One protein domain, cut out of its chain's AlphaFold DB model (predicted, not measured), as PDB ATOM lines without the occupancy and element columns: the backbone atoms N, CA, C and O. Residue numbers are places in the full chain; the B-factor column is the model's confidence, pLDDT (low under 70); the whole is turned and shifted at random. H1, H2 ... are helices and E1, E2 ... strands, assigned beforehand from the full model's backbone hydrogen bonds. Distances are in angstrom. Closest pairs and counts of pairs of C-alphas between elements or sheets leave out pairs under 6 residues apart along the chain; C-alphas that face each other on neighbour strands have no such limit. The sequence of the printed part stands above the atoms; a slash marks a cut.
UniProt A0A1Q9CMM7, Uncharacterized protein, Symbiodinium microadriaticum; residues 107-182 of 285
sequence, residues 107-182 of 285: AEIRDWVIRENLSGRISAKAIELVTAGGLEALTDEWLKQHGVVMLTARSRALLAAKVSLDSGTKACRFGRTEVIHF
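Overview. This is residues 107 to 182 of the 285 residues of an uncharacterized protein of Symbiodinium microadriaticum (UniProt A0A1Q9CMM7). Five short helices, H1 to H5, wind into a cluster over one side of the long helix H6, with H4 and H5 packed on H6 and H2 and H3 farther from it. Beyond the end of H6, away from the cluster, lies a small hairpin of two antiparallel strands, E1 and E2. The printed part has 76 residues, with six named helices and then two named strands along the chain; the class is mostly helix. It is compact, with a radius of gyration of the C-alphas of 13.0 A, yet elongated, spanning 39 by 22 by 19 A.

Arrangement. Start at H1, residues 107 to 115, which touches H2, residues 120 to 124; their closest C-alphas, of Arg 110 and Ser 123, are 4.8 A apart. H1 only just touches H3, residues 126 to 132, with 3 pairs of C-alphas within 8 A, the closest being Ile 109 and Ala 126 at 5.9 A; they run opposite ways at a steep tilt of 60 degrees. Next, H4, residues 134 to 137, touches residues 161 to 165 alone of H6, residues 151 to 166; the closest C-alphas are Leu 135 and Ala 161, 6.0 A apart. H5, residues 140 to 145, touches residues 154 to 158 alone of H6, closest at the C-alphas of Asp 140 and Arg 154, 6.4 A, opposite ways at a steep tilt of 57 degrees. H1 and H6 are near each other, with 7 pairs of C-alphas within 10 A. E1, residues 171 to 174, and E2, residues 178 to 181, form a hairpin at 154 degrees; look for N 172 and O 180, 3.0 A apart, within hydrogen-bond range. In H1, H2, H3, H5 and H6 every O i to N i+4 pair is within that range; H4 is too short for one.

Along the chain. Find C-alpha 107 at (-0.590, -10.236, -35.247), where H1 begins its 12.2 A. H6 runs 22.3 A from C-alpha 151 at (16.417, -29.353, -37.242). E1 covers 9.4 A and E2 9.6 A, ending at C-alpha 181, (-12.551, -13.801, -45.907).

Size, cuts and confidence. The two C-alphas farthest apart, of Met 150 and Gly 175, are 40.1 A apart. The printed part has no cut, and its links between named elements are tight. Expect low confidence, pLDDT under 70, in residues 168 to 182.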
ATOM      1  N   ALA A 107       0.145  -9.719 -36.398       93.81
ATOM      2  CA  ALA A 107      -0.590 -10.236 -35.247       93.81
ATOM      3  C   ALA A 107      -1.024 -11.693 -35.468       93.81
ATOM      4  O   ALA A 107      -0.695 -12.541 -34.647       93.81
ATOM      5  N   GLU A 108      -1.631 -12.002 -36.616       92.56
ATOM      6  CA  GLU A 108      -2.037 -13.370 -36.970       92.56
ATOM      7  C   GLU A 108      -0.858 -14.345 -37.013       92.56
ATOM      8  O   GLU A 108      -0.986 -15.487 -36.581       92.56
ATOM      9  N   ILE A 109       0.304 -13.906 -37.509       94.06
ATOM     10  CA  ILE A 109       1.517 -14.734 -37.501       94.06
ATOM     11  C   ILE A 109       1.973 -15.005 -36.064       94.06
ATOM     12  O   ILE A 109       2.342 -16.134 -35.751       94.06
ATOM     13  N   ARG A 110       1.927 -14.012 -35.167       96.00
ATOM     14  CA  ARG A 110       2.279 -14.220 -33.752       96.00
ATOM     15  C   ARG A 110       1.317 -15.182 -33.065       96.00
ATOM     16  O   ARG A 110       1.775 -16.099 -32.388       96.00
ATOM     17  N   ASP A 111       0.018 -15.022 -33.290       94.50
ATOM     18  CA  ASP A 111      -1.006 -15.909 -32.732       94.50
ATOM     19  C   ASP A 111      -0.866 -17.336 -33.270       94.50
ATOM     20  O   ASP A 111      -1.024 -18.304 -32.526       94.50
ATOM     21  N   TRP A 112      -0.517 -17.476 -34.550       94.31
ATOM     22  CA  TRP A 112      -0.191 -18.761 -35.159       94.31
ATOM     23  C   TRP A 112       1.037 -19.409 -34.502       94.31
ATOM     24  O   TRP A 112       0.960 -20.569 -34.106       94.31
ATOM     25  N   VAL A 113       2.131 -18.664 -34.295       95.62
ATOM     26  CA  VAL A 113       3.334 -19.172 -33.599       95.62
ATOM     27  C   VAL A 113       2.997 -19.665 -32.188       95.62
ATOM     28  O   VAL A 113       3.480 -20.723 -31.788       95.62
ATOM     29  N   ILE A 114       2.161 -18.928 -31.448       95.38
ATOM     30  CA  ILE A 114       1.729 -19.304 -30.092       95.38
ATOM     31  C   ILE A 114       0.875 -20.576 -30.131       95.38
ATOM     32  O   ILE A 114       1.129 -21.511 -29.374       95.38
ATOM     33  N   ARG A 115      -0.111 -20.635 -31.033       94.12
ATOM     34  CA  ARG A 115      -1.021 -21.781 -31.185       94.12
ATOM     35  C   ARG A 115      -0.280 -23.068 -31.530       94.12
ATOM     36  O   ARG A 115      -0.576 -24.116 -30.969       94.12
ATOM     37  N   GLU A 116       0.697 -22.968 -32.421       92.94
ATOM     38  CA  GLU A 116       1.510 -24.097 -32.868       92.94
ATOM     39  C   GLU A 116       2.664 -24.424 -31.907       92.94
ATOM     40  O   GLU A 116       3.436 -25.348 -32.172       92.94
ATOM     41  N   ASN A 117       2.786 -23.691 -30.790       93.94
ATOM     42  CA  ASN A 117       3.871 -23.797 -29.812       93.94
ATOM     43  C   ASN A 117       5.258 -23.815 -30.490       93.94
ATOM     44  O   ASN A 117       6.070 -24.727 -30.303       93.94
ATOM     45  N   LEU A 118       5.478 -22.836 -31.369       94.12
ATOM     46  CA  LEU A 118       6.721 -22.646 -32.111       94.12
ATOM     47  C   LEU A 118       7.655 -21.674 -31.376       94.12
ATOM     48  O   LEU A 118       7.273 -20.977 -30.438       94.12
ATOM     49  N   SER A 119       8.911 -21.602 -31.827       92.25
ATOM     50  CA  SER A 119       9.912 -20.730 -31.209       92.25
ATOM     51  C   SER A 119       9.462 -19.266 -31.186       92.25
ATOM     52  O   SER A 119       9.142 -18.682 -32.225       92.25
ATOM     53  N   GLY A 120       9.567 -18.627 -30.016       93.06
ATOM     54  CA  GLY A 120       9.310 -17.193 -29.853       93.06
ATOM     55  C   GLY A 120      10.172 -16.295 -30.753       93.06
ATOM     56  O   GLY A 120       9.785 -15.161 -31.034       93.06
ATOM     57  N   ARG A 121      11.293 -16.806 -31.288       94.38
ATOM     58  CA  ARG A 121      12.122 -16.097 -32.282       94.38
ATOM     59  C   ARG A 121      11.358 -15.816 -33.578       94.38
ATOM     60  O   ARG A 121      11.505 -14.738 -34.143       94.38
ATOM     61  N   ILE A 122      10.503 -16.748 -34.003       94.56
ATOM     62  CA  ILE A 122       9.654 -16.582 -35.192       94.56
ATOM     63  C   ILE A 122       8.600 -15.496 -34.922       94.56
ATOM     64  O   ILE A 122       8.404 -14.609 -35.748       94.56
ATOM     65  N   SER A 123       7.998 -15.492 -33.725       95.38
ATOM     66  CA  SER A 123       7.033 -14.462 -33.294       95.38
ATOM     67  C   SER A 123       7.652 -13.056 -33.267       95.38
ATOM     68  O   SER A 123       7.065 -12.104 -33.786       95.38
ATOM     69  N   ALA A 124       8.880 -12.922 -32.753       96.44
ATOM     70  CA  ALA A 124       9.607 -11.649 -32.730       96.44
ATOM     71  C   ALA A 124       9.875 -11.086 -34.139       96.44
ATOM     72  O   ALA A 124       9.994  -9.873 -34.316       96.44
ATOM     73  N   LYS A 125       9.937 -11.962 -35.145       96.62
ATOM     74  CA  LYS A 125      10.236 -11.641 -36.543       96.62
ATOM     75  C   LYS A 125       9.005 -11.616 -37.447       96.62
ATOM     76  O   LYS A 125       9.137 -11.486 -38.660       96.62
ATOM     77  N   ALA A 126       7.804 -11.642 -36.868       94.94
ATOM     78  CA  ALA A 126       6.554 -11.643 -37.620       94.94
ATOM     79  C   ALA A 126       6.422 -10.456 -38.590       94.94
ATOM     80  O   ALA A 126       5.968 -10.645 -39.709       94.94
ATOM     81  N   ILE A 127       6.845  -9.245 -38.202       94.19
ATOM     82  CA  ILE A 127       6.776  -8.059 -39.082       94.19
ATOM     83  C   ILE A 127       7.658  -8.248 -40.323       94.19
ATOM     84  O   ILE A 127       7.211  -7.996 -41.438       94.19
ATOM     85  N   GLU A 128       8.887  -8.725 -40.127       94.50
ATOM     86  CA  GLU A 128       9.840  -8.998 -41.205       94.50
ATOM     87  C   GLU A 128       9.319 -10.101 -42.136       94.50
ATOM     88  O   GLU A 128       9.364  -9.972 -43.359       94.50
ATOM     89  N   LEU A 129       8.716 -11.140 -41.555       93.19
ATOM     90  CA  LEU A 129       8.102 -12.222 -42.312       93.19
ATOM     91  C   LEU A 129       6.929 -11.720 -43.171       93.19
ATOM     92  O   LEU A 129       6.859 -12.060 -44.348       93.19
ATOM     93  N   VAL A 130       6.062 -10.840 -42.646       93.00
ATOM     94  CA  VAL A 130       4.999 -10.193 -43.447       93.00
ATOM     95  C   VAL A 130       5.586  -9.420 -44.625       93.00
ATOM     96  O   VAL A 130       5.084  -9.545 -45.741       93.00
ATOM     97  N   THR A 131       6.656  -8.647 -44.411       90.75
ATOM     98  CA  THR A 131       7.287  -7.876 -45.497       90.75
ATOM     99  C   THR A 131       7.936  -8.756 -46.562       90.75
ATOM    100  O   THR A 131       7.993  -8.351 -47.720       90.75
ATOM    101  N   ALA A 132       8.381  -9.958 -46.192       88.94
ATOM    102  CA  ALA A 132       9.016 -10.906 -47.100       88.94
ATOM    103  C   ALA A 132       8.022 -11.730 -47.942       88.94
ATOM    104  O   ALA A 132       8.450 -12.412 -48.868       88.94
ATOM    105  N   GLY A 133       6.717 -11.677 -47.646       88.38
ATOM    106  CA  GLY A 133       5.696 -12.502 -48.315       88.38
ATOM    107  C   GLY A 133       4.847 -13.358 -47.371       88.38
ATOM    108  O   GLY A 133       4.091 -14.213 -47.818       88.38
ATOM    109  N   GLY A 134       4.945 -13.146 -46.057       90.94
ATOM    110  CA  GLY A 134       4.187 -13.893 -45.057       90.94
ATOM    111  C   GLY A 134       4.719 -15.313 -44.869       90.94
ATOM    112  O   GLY A 134       5.923 -15.551 -44.916       90.94
ATOM    113  N   LEU A 135       3.820 -16.270 -44.627       91.50
ATOM    114  CA  LEU A 135       4.210 -17.662 -44.373       91.50
ATOM    115  C   LEU A 135       4.860 -18.345 -45.584       91.50
ATOM    116  O   LEU A 135       5.632 -19.278 -45.390       91.50
ATOM    117  N   GLU A 136       4.607 -17.867 -46.804       91.25
ATOM    118  CA  GLU A 136       5.251 -18.377 -48.024       91.25
ATOM    119  C   GLU A 136       6.756 -18.071 -48.061       91.25
ATOM    120  O   GLU A 136       7.529 -18.813 -48.661       91.25
ATOM    121  N   ALA A 137       7.191 -17.010 -47.374       92.94
ATOM    122  CA  ALA A 137       8.600 -16.639 -47.263       92.94
ATOM    123  C   ALA A 137       9.365 -17.473 -46.219       92.94
ATOM    124  O   ALA A 137      10.588 -17.355 -46.097       92.94
ATOM    125  N   LEU A 138       8.662 -18.307 -45.445       94.94
ATOM    126  CA  LEU A 138       9.260 -19.134 -44.407       94.94
ATOM    127  C   LEU A 138       9.992 -20.327 -45.044       94.94
ATOM    128  O   LEU A 138       9.389 -21.339 -45.390       94.94
ATOM    129  N   THR A 139      11.313 -20.221 -45.168       96.81
ATOM    130  CA  THR A 139      12.186 -21.297 -45.665       96.81
ATOM    131  C   THR A 139      13.090 -21.841 -44.557       96.81
ATOM    132  O   THR A 139      13.302 -21.187 -43.533       96.81
ATOM    133  N   ASP A 140      13.658 -23.038 -44.753       97.44
ATOM    134  CA  ASP A 140      14.660 -23.603 -43.829       97.44
ATOM    135  C   ASP A 140      15.849 -22.645 -43.645       97.44
ATOM    136  O   ASP A 140      16.342 -22.456 -42.533       97.44
ATOM    137  N   GLU A 141      16.254 -21.977 -44.726       97.12
ATOM    138  CA  GLU A 141      17.349 -21.012 -44.718       97.12
ATOM    139  C   GLU A 141      16.990 -19.738 -43.945       97.12
ATOM    140  O   GLU A 141      17.765 -19.287 -43.100       97.12
ATOM    141  N   TRP A 142      15.774 -19.212 -44.131       96.50
ATOM    142  CA  TRP A 142      15.281 -18.083 -43.340       96.50
ATOM    143  C   TRP A 142      15.273 -18.420 -41.843       96.50
ATOM    144  O   TRP A 142      15.731 -17.629 -41.019       96.50
ATOM    145  N   LEU A 143      14.820 -19.623 -41.476       97.12
ATOM    146  CA  LEU A 143      14.795 -20.087 -40.088       97.12
ATOM    147  C   LEU A 143      16.205 -20.203 -39.486       97.12
ATOM    148  O   LEU A 143      16.406 -19.811 -38.332       97.12
ATOM    149  N   LYS A 144      17.192 -20.685 -40.253       96.69
ATOM    150  CA  LYS A 144      18.601 -20.723 -39.822       96.69
ATOM    151  C   LYS A 144      19.166 -19.327 -39.591       96.69
ATOM    152  O   LYS A 144      19.743 -19.084 -38.531       96.69
ATOM    153  N   GLN A 145      18.953 -18.411 -40.536       96.88
ATOM    154  CA  GLN A 145      19.407 -17.018 -40.436       96.88
ATOM    155  C   GLN A 145      18.824 -16.314 -39.203       96.88
ATOM    156  O   GLN A 145      19.490 -15.496 -38.572       96.88
ATOM    157  N   HIS A 146      17.615 -16.703 -38.800       95.56
ATOM    158  CA  HIS A 146      16.925 -16.185 -37.619       95.56
ATOM    159  C   HIS A 146      17.181 -16.996 -36.338       95.56
ATOM    160  O   HIS A 146      16.505 -16.818 -35.319       95.56
ATOM    161  N   GLY A 147      18.191 -17.870 -36.354       95.62
ATOM    162  CA  GLY A 147      18.693 -18.559 -35.171       95.62
ATOM    163  C   GLY A 147      17.860 -19.763 -34.729       95.62
ATOM    164  O   GLY A 147      17.987 -20.187 -33.579       95.62
ATOM    165  N   VAL A 148      17.013 -20.334 -35.583       95.62
ATOM    166  CA  VAL A 148      16.359 -21.623 -35.311       95.62
ATOM    167  C   VAL A 148      17.314 -22.742 -35.742       95.62
ATOM    168  O   VAL A 148      17.288 -23.227 -36.871       95.62
ATOM    169  N   VAL A 149      18.229 -23.122 -34.845       92.81
ATOM    170  CA  VAL A 149      19.340 -24.048 -35.157       92.81
ATOM    171  C   VAL A 149      18.904 -25.518 -35.150       92.81
ATOM    172  O   VAL A 149      19.431 -26.327 -35.915       92.81
ATOM    173  N   MET A 150      17.904 -25.861 -34.339       94.69
ATOM    174  CA  MET A 150      17.423 -27.236 -34.199       94.69
ATOM    175  C   MET A 150      16.642 -27.681 -35.437       94.69
ATOM    176  O   MET A 150      15.648 -27.054 -35.806       94.69
ATOM    177  N   LEU A 151      17.062 -28.795 -36.049       94.12
ATOM    178  CA  LEU A 151      16.417 -29.353 -37.242       94.12
ATOM    179  C   LEU A 151      14.941 -29.691 -36.983       94.12
ATOM    180  O   LEU A 151      14.086 -29.340 -37.785       94.12
ATOM    181  N   THR A 152      14.633 -30.298 -35.836       94.38
ATOM    182  CA  THR A 152      13.262 -30.663 -35.442       94.38
ATOM    183  C   THR A 152      12.346 -29.444 -35.333       94.38
ATOM    184  O   THR A 152      11.224 -29.465 -35.838       94.38
ATOM    185  N   ALA A 153      12.839 -28.350 -34.744       92.81
ATOM    186  CA  ALA A 153      12.101 -27.095 -34.640       92.81
ATOM    187  C   ALA A 153      11.850 -26.460 -36.017       92.81
ATOM    188  O   ALA A 153      10.752 -25.958 -36.263       92.81
ATOM    189  N   ARG A 154      12.835 -26.516 -36.928       96.69
ATOM    190  CA  ARG A 154      12.671 -26.017 -38.302       96.69
ATOM    191  C   ARG A 154      11.659 -26.840 -39.092       96.69
ATOM    192  O   ARG A 154      10.717 -26.266 -39.634       96.69
ATOM    193  N   SER A 155      11.789 -28.165 -39.090       96.50
ATOM    194  CA  SER A 155      10.856 -29.063 -39.781       96.50
ATOM    195  C   SER A 155       9.421 -28.885 -39.285       96.50
ATOM    196  O   SER A 155       8.497 -28.816 -40.093       96.50
ATOM    197  N   ARG A 156       9.229 -28.735 -37.967       96.12
ATOM    198  CA  ARG A 156       7.911 -28.462 -37.378       96.12
ATOM    199  C   ARG A 156       7.341 -27.123 -37.846       96.12
ATOM    200  O   ARG A 156       6.176 -27.074 -38.224       96.12
ATOM    201  N   ALA A 157       8.142 -26.057 -37.847       95.69
ATOM    202  CA  ALA A 157       7.698 -24.738 -38.295       95.69
ATOM    203  C   ALA A 157       7.295 -24.736 -39.780       95.69
ATOM    204  O   ALA A 157       6.251 -24.187 -40.126       95.69
ATOM    205  N   LEU A 158       8.079 -25.392 -40.643       96.62
ATOM    206  CA  LEU A 158       7.783 -25.512 -42.075       96.62
ATOM    207  C   LEU A 158       6.522 -26.341 -42.335       96.62
ATOM    208  O   LEU A 158       5.686 -25.952 -43.149       96.62
ATOM    209  N   LEU A 159       6.348 -27.455 -41.619       95.62
ATOM    210  CA  LEU A 159       5.154 -28.288 -41.746       95.62
ATOM    211  C   LEU A 159       3.902 -27.547 -41.262       95.62
ATOM    212  O   LEU A 159       2.895 -27.535 -41.963       95.62
ATOM    213  N   ALA A 160       3.978 -26.865 -40.118       93.56
ATOM    214  CA  ALA A 160       2.881 -26.050 -39.602       93.56
ATOM    215  C   ALA A 160       2.524 -24.888 -40.548       93.56
ATOM    216  O   ALA A 160       1.344 -24.569 -40.718       93.56
ATOM    217  N   ALA A 161       3.524 -24.273 -41.189       93.62
ATOM    218  CA  ALA A 161       3.311 -23.223 -42.180       93.62
ATOM    219  C   ALA A 161       2.611 -23.777 -43.426       93.62
ATOM    220  O   ALA A 161       1.624 -23.196 -43.870       93.62
ATOM    221  N   LYS A 162       3.048 -24.939 -43.925       92.50
ATOM    222  CA  LYS A 162       2.409 -25.627 -45.051       92.50
ATOM    223  C   LYS A 162       0.949 -25.972 -44.748       92.50
ATOM    224  O   LYS A 162       0.072 -25.568 -45.497       92.50
ATOM    225  N   VAL A 163       0.669 -26.589 -43.599       90.81
ATOM    226  CA  VAL A 163      -0.707 -26.890 -43.152       90.81
ATOM    227  C   VAL A 163      -1.553 -25.616 -43.036       90.81
ATOM    228  O   VAL A 163      -2.732 -25.602 -43.380       90.81
ATOM    229  N   SER A 164      -0.955 -24.513 -42.590       89.06
ATOM    230  CA  SER A 164      -1.621 -23.212 -42.492       89.06
ATOM    231  C   SER A 164      -1.924 -22.559 -43.842       89.06
ATOM    232  O   SER A 164      -2.882 -21.792 -43.935       89.06
ATOM    233  N   LEU A 165      -1.111 -22.823 -44.862       87.50
ATOM    234  CA  LEU A 165      -1.354 -22.375 -46.232       87.50
ATOM    235  C   LEU A 165      -2.389 -23.275 -46.924       87.50
ATOM    236  O   LEU A 165      -3.282 -22.767 -47.600       87.50
ATOM    237  N   ASP A 166      -2.311 -24.587 -46.686       82.69
ATOM    238  CA  ASP A 166      -3.196 -25.600 -47.269       82.69
ATOM    239  C   ASP A 166      -4.623 -25.525 -46.702       82.69
ATOM    240  O   ASP A 166      -5.588 -25.649 -47.451       82.69
ATOM    241  N   SER A 167      -4.789 -25.213 -45.409       74.00
ATOM    242  CA  SER A 167      -6.101 -24.996 -44.756       74.00
ATOM    243  C   SER A 167      -6.795 -23.685 -45.168       74.00
ATOM    244  O   SER A 167      -7.683 -23.182 -44.479       74.00
ATOM    245  N   GLY A 168      -6.372 -23.109 -46.293       58.22
ATOM    246  CA  GLY A 168      -6.677 -21.767 -46.748       58.22
ATOM    247  C   GLY A 168      -8.164 -21.394 -46.754       58.22
ATOM    248  O   GLY A 168      -8.866 -21.572 -47.747       58.22
ATOM    249  N   THR A 169      -8.586 -20.684 -45.709       52.59
ATOM    250  CA  THR A 169      -9.678 -19.697 -45.732       52.59
ATOM    251  C   THR A 169      -9.257 -18.511 -46.604       52.59
ATOM    252  O   THR A 169      -8.782 -17.494 -46.100       52.59
ATOM    253  N   LYS A 170      -9.291 -18.683 -47.935       52.44
ATOM    254  CA  LYS A 170      -8.806 -17.710 -48.934       52.44
ATOM    255  C   LYS A 170      -9.374 -16.321 -48.647       52.44
ATOM    256  O   LYS A 170     -10.539 -16.047 -48.902       52.44
ATOM    257  N   ALA A 171      -8.538 -15.435 -48.114       46.34
ATOM    258  CA  ALA A 171      -8.893 -14.042 -47.917       46.34
ATOM    259  C   ALA A 171      -8.423 -13.247 -49.137       46.34
ATOM    260  O   ALA A 171      -7.222 -13.069 -49.351       46.34
ATOM    261  N   CYS A 172      -9.363 -12.786 -49.960       43.12
ATOM    262  CA  CYS A 172      -9.051 -11.904 -51.077       43.12
ATOM    263  C   CYS A 172      -9.102 -10.462 -50.580       43.12
ATOM    264  O   CYS A 172     -10.128  -9.983 -50.090       43.12
ATOM    265  N   ARG A 173      -7.982  -9.750 -50.717       41.69
ATOM    266  CA  ARG A 173      -7.922  -8.320 -50.426       41.69
ATOM    267  C   ARG A 173      -8.328  -7.543 -51.673       41.69
ATOM    268  O   ARG A 173      -7.616  -7.568 -52.676       41.69
ATOM    269  N   PHE A 174      -9.461  -6.849 -51.611       41.38
ATOM    270  CA  PHE A 174      -9.918  -5.969 -52.684       41.38
ATOM    271  C   PHE A 174      -9.522  -4.525 -52.349       41.38
ATOM    272  O   PHE A 174     -10.079  -3.882 -51.462       41.38
ATOM    273  N   GLY A 175      -8.524  -3.997 -53.060       50.09
ATOM    274  CA  GLY A 175      -8.075  -2.611 -52.896       50.09
ATOM    275  C   GLY A 175      -7.277  -2.343 -51.607       50.09
ATOM    276  O   GLY A 175      -6.601  -3.219 -51.071       50.09
ATOM    277  N   ARG A 176      -7.287  -1.086 -51.131       51.31
ATOM    278  CA  ARG A 176      -6.457  -0.645 -49.989       51.31
ATOM    279  C   ARG A 176      -7.042  -1.000 -48.616       51.31
ATOM    280  O   ARG A 176      -6.262  -1.132 -47.670       51.31
ATOM    281  N   THR A 177      -8.353  -1.204 -48.504       40.69
ATOM    282  CA  THR A 177      -9.040  -1.079 -47.205       40.69
ATOM    283  C   THR A 177      -9.860  -2.288 -46.760       40.69
ATOM    284  O   THR A 177     -10.164  -2.358 -45.577       40.69
ATOM    285  N   GLU A 178     -10.173  -3.258 -47.626       38.28
ATOM    286  CA  GLU A 178     -11.067  -4.366 -47.249       38.28
ATOM    287  C   GLU A 178     -10.448  -5.743 -47.525       38.28
ATOM    288  O   GLU A 178      -9.962  -6.038 -48.621       38.28
ATOM    289  N   VAL A 179     -10.449  -6.579 -46.484       45.78
ATOM    290  CA  VAL A 179     -10.078  -7.996 -46.533       45.78
ATOM    291  C   VAL A 179     -11.378  -8.788 -46.452       45.78
ATOM    292  O   VAL A 179     -12.067  -8.729 -45.436       45.78
ATOM    293  N   ILE A 180     -11.731  -9.497 -47.526       46.44
ATOM    294  CA  ILE A 180     -12.906 -10.374 -47.546       46.44
ATOM    295  C   ILE A 180     -12.414 -11.798 -47.326       46.44
ATOM    296  O   ILE A 180     -11.648 -12.326 -48.135       46.44
ATOM    297  N   HIS A 181     -12.840 -12.407 -46.223       44.50
ATOM    298  CA  HIS A 181     -12.551 -13.801 -45.907       44.50
ATOM    299  C   HIS A 181     -13.571 -14.696 -46.611       44.50
ATOM    300  O   HIS A 181     -14.770 -14.559 -46.375       44.50
ATOM    301  N   PHE A 182     -13.103 -15.610 -47.459       44.62
ATOM    302  CA  PHE A 182     -13.929 -16.684 -47.996       44.62
ATOM    303  C   PHE A 182     -13.521 -17.992 -47.317       44.62
ATOM    304  O   PHE A 182     -12.360 -18.406 -47.380       44.62
TER     305      PHE A 182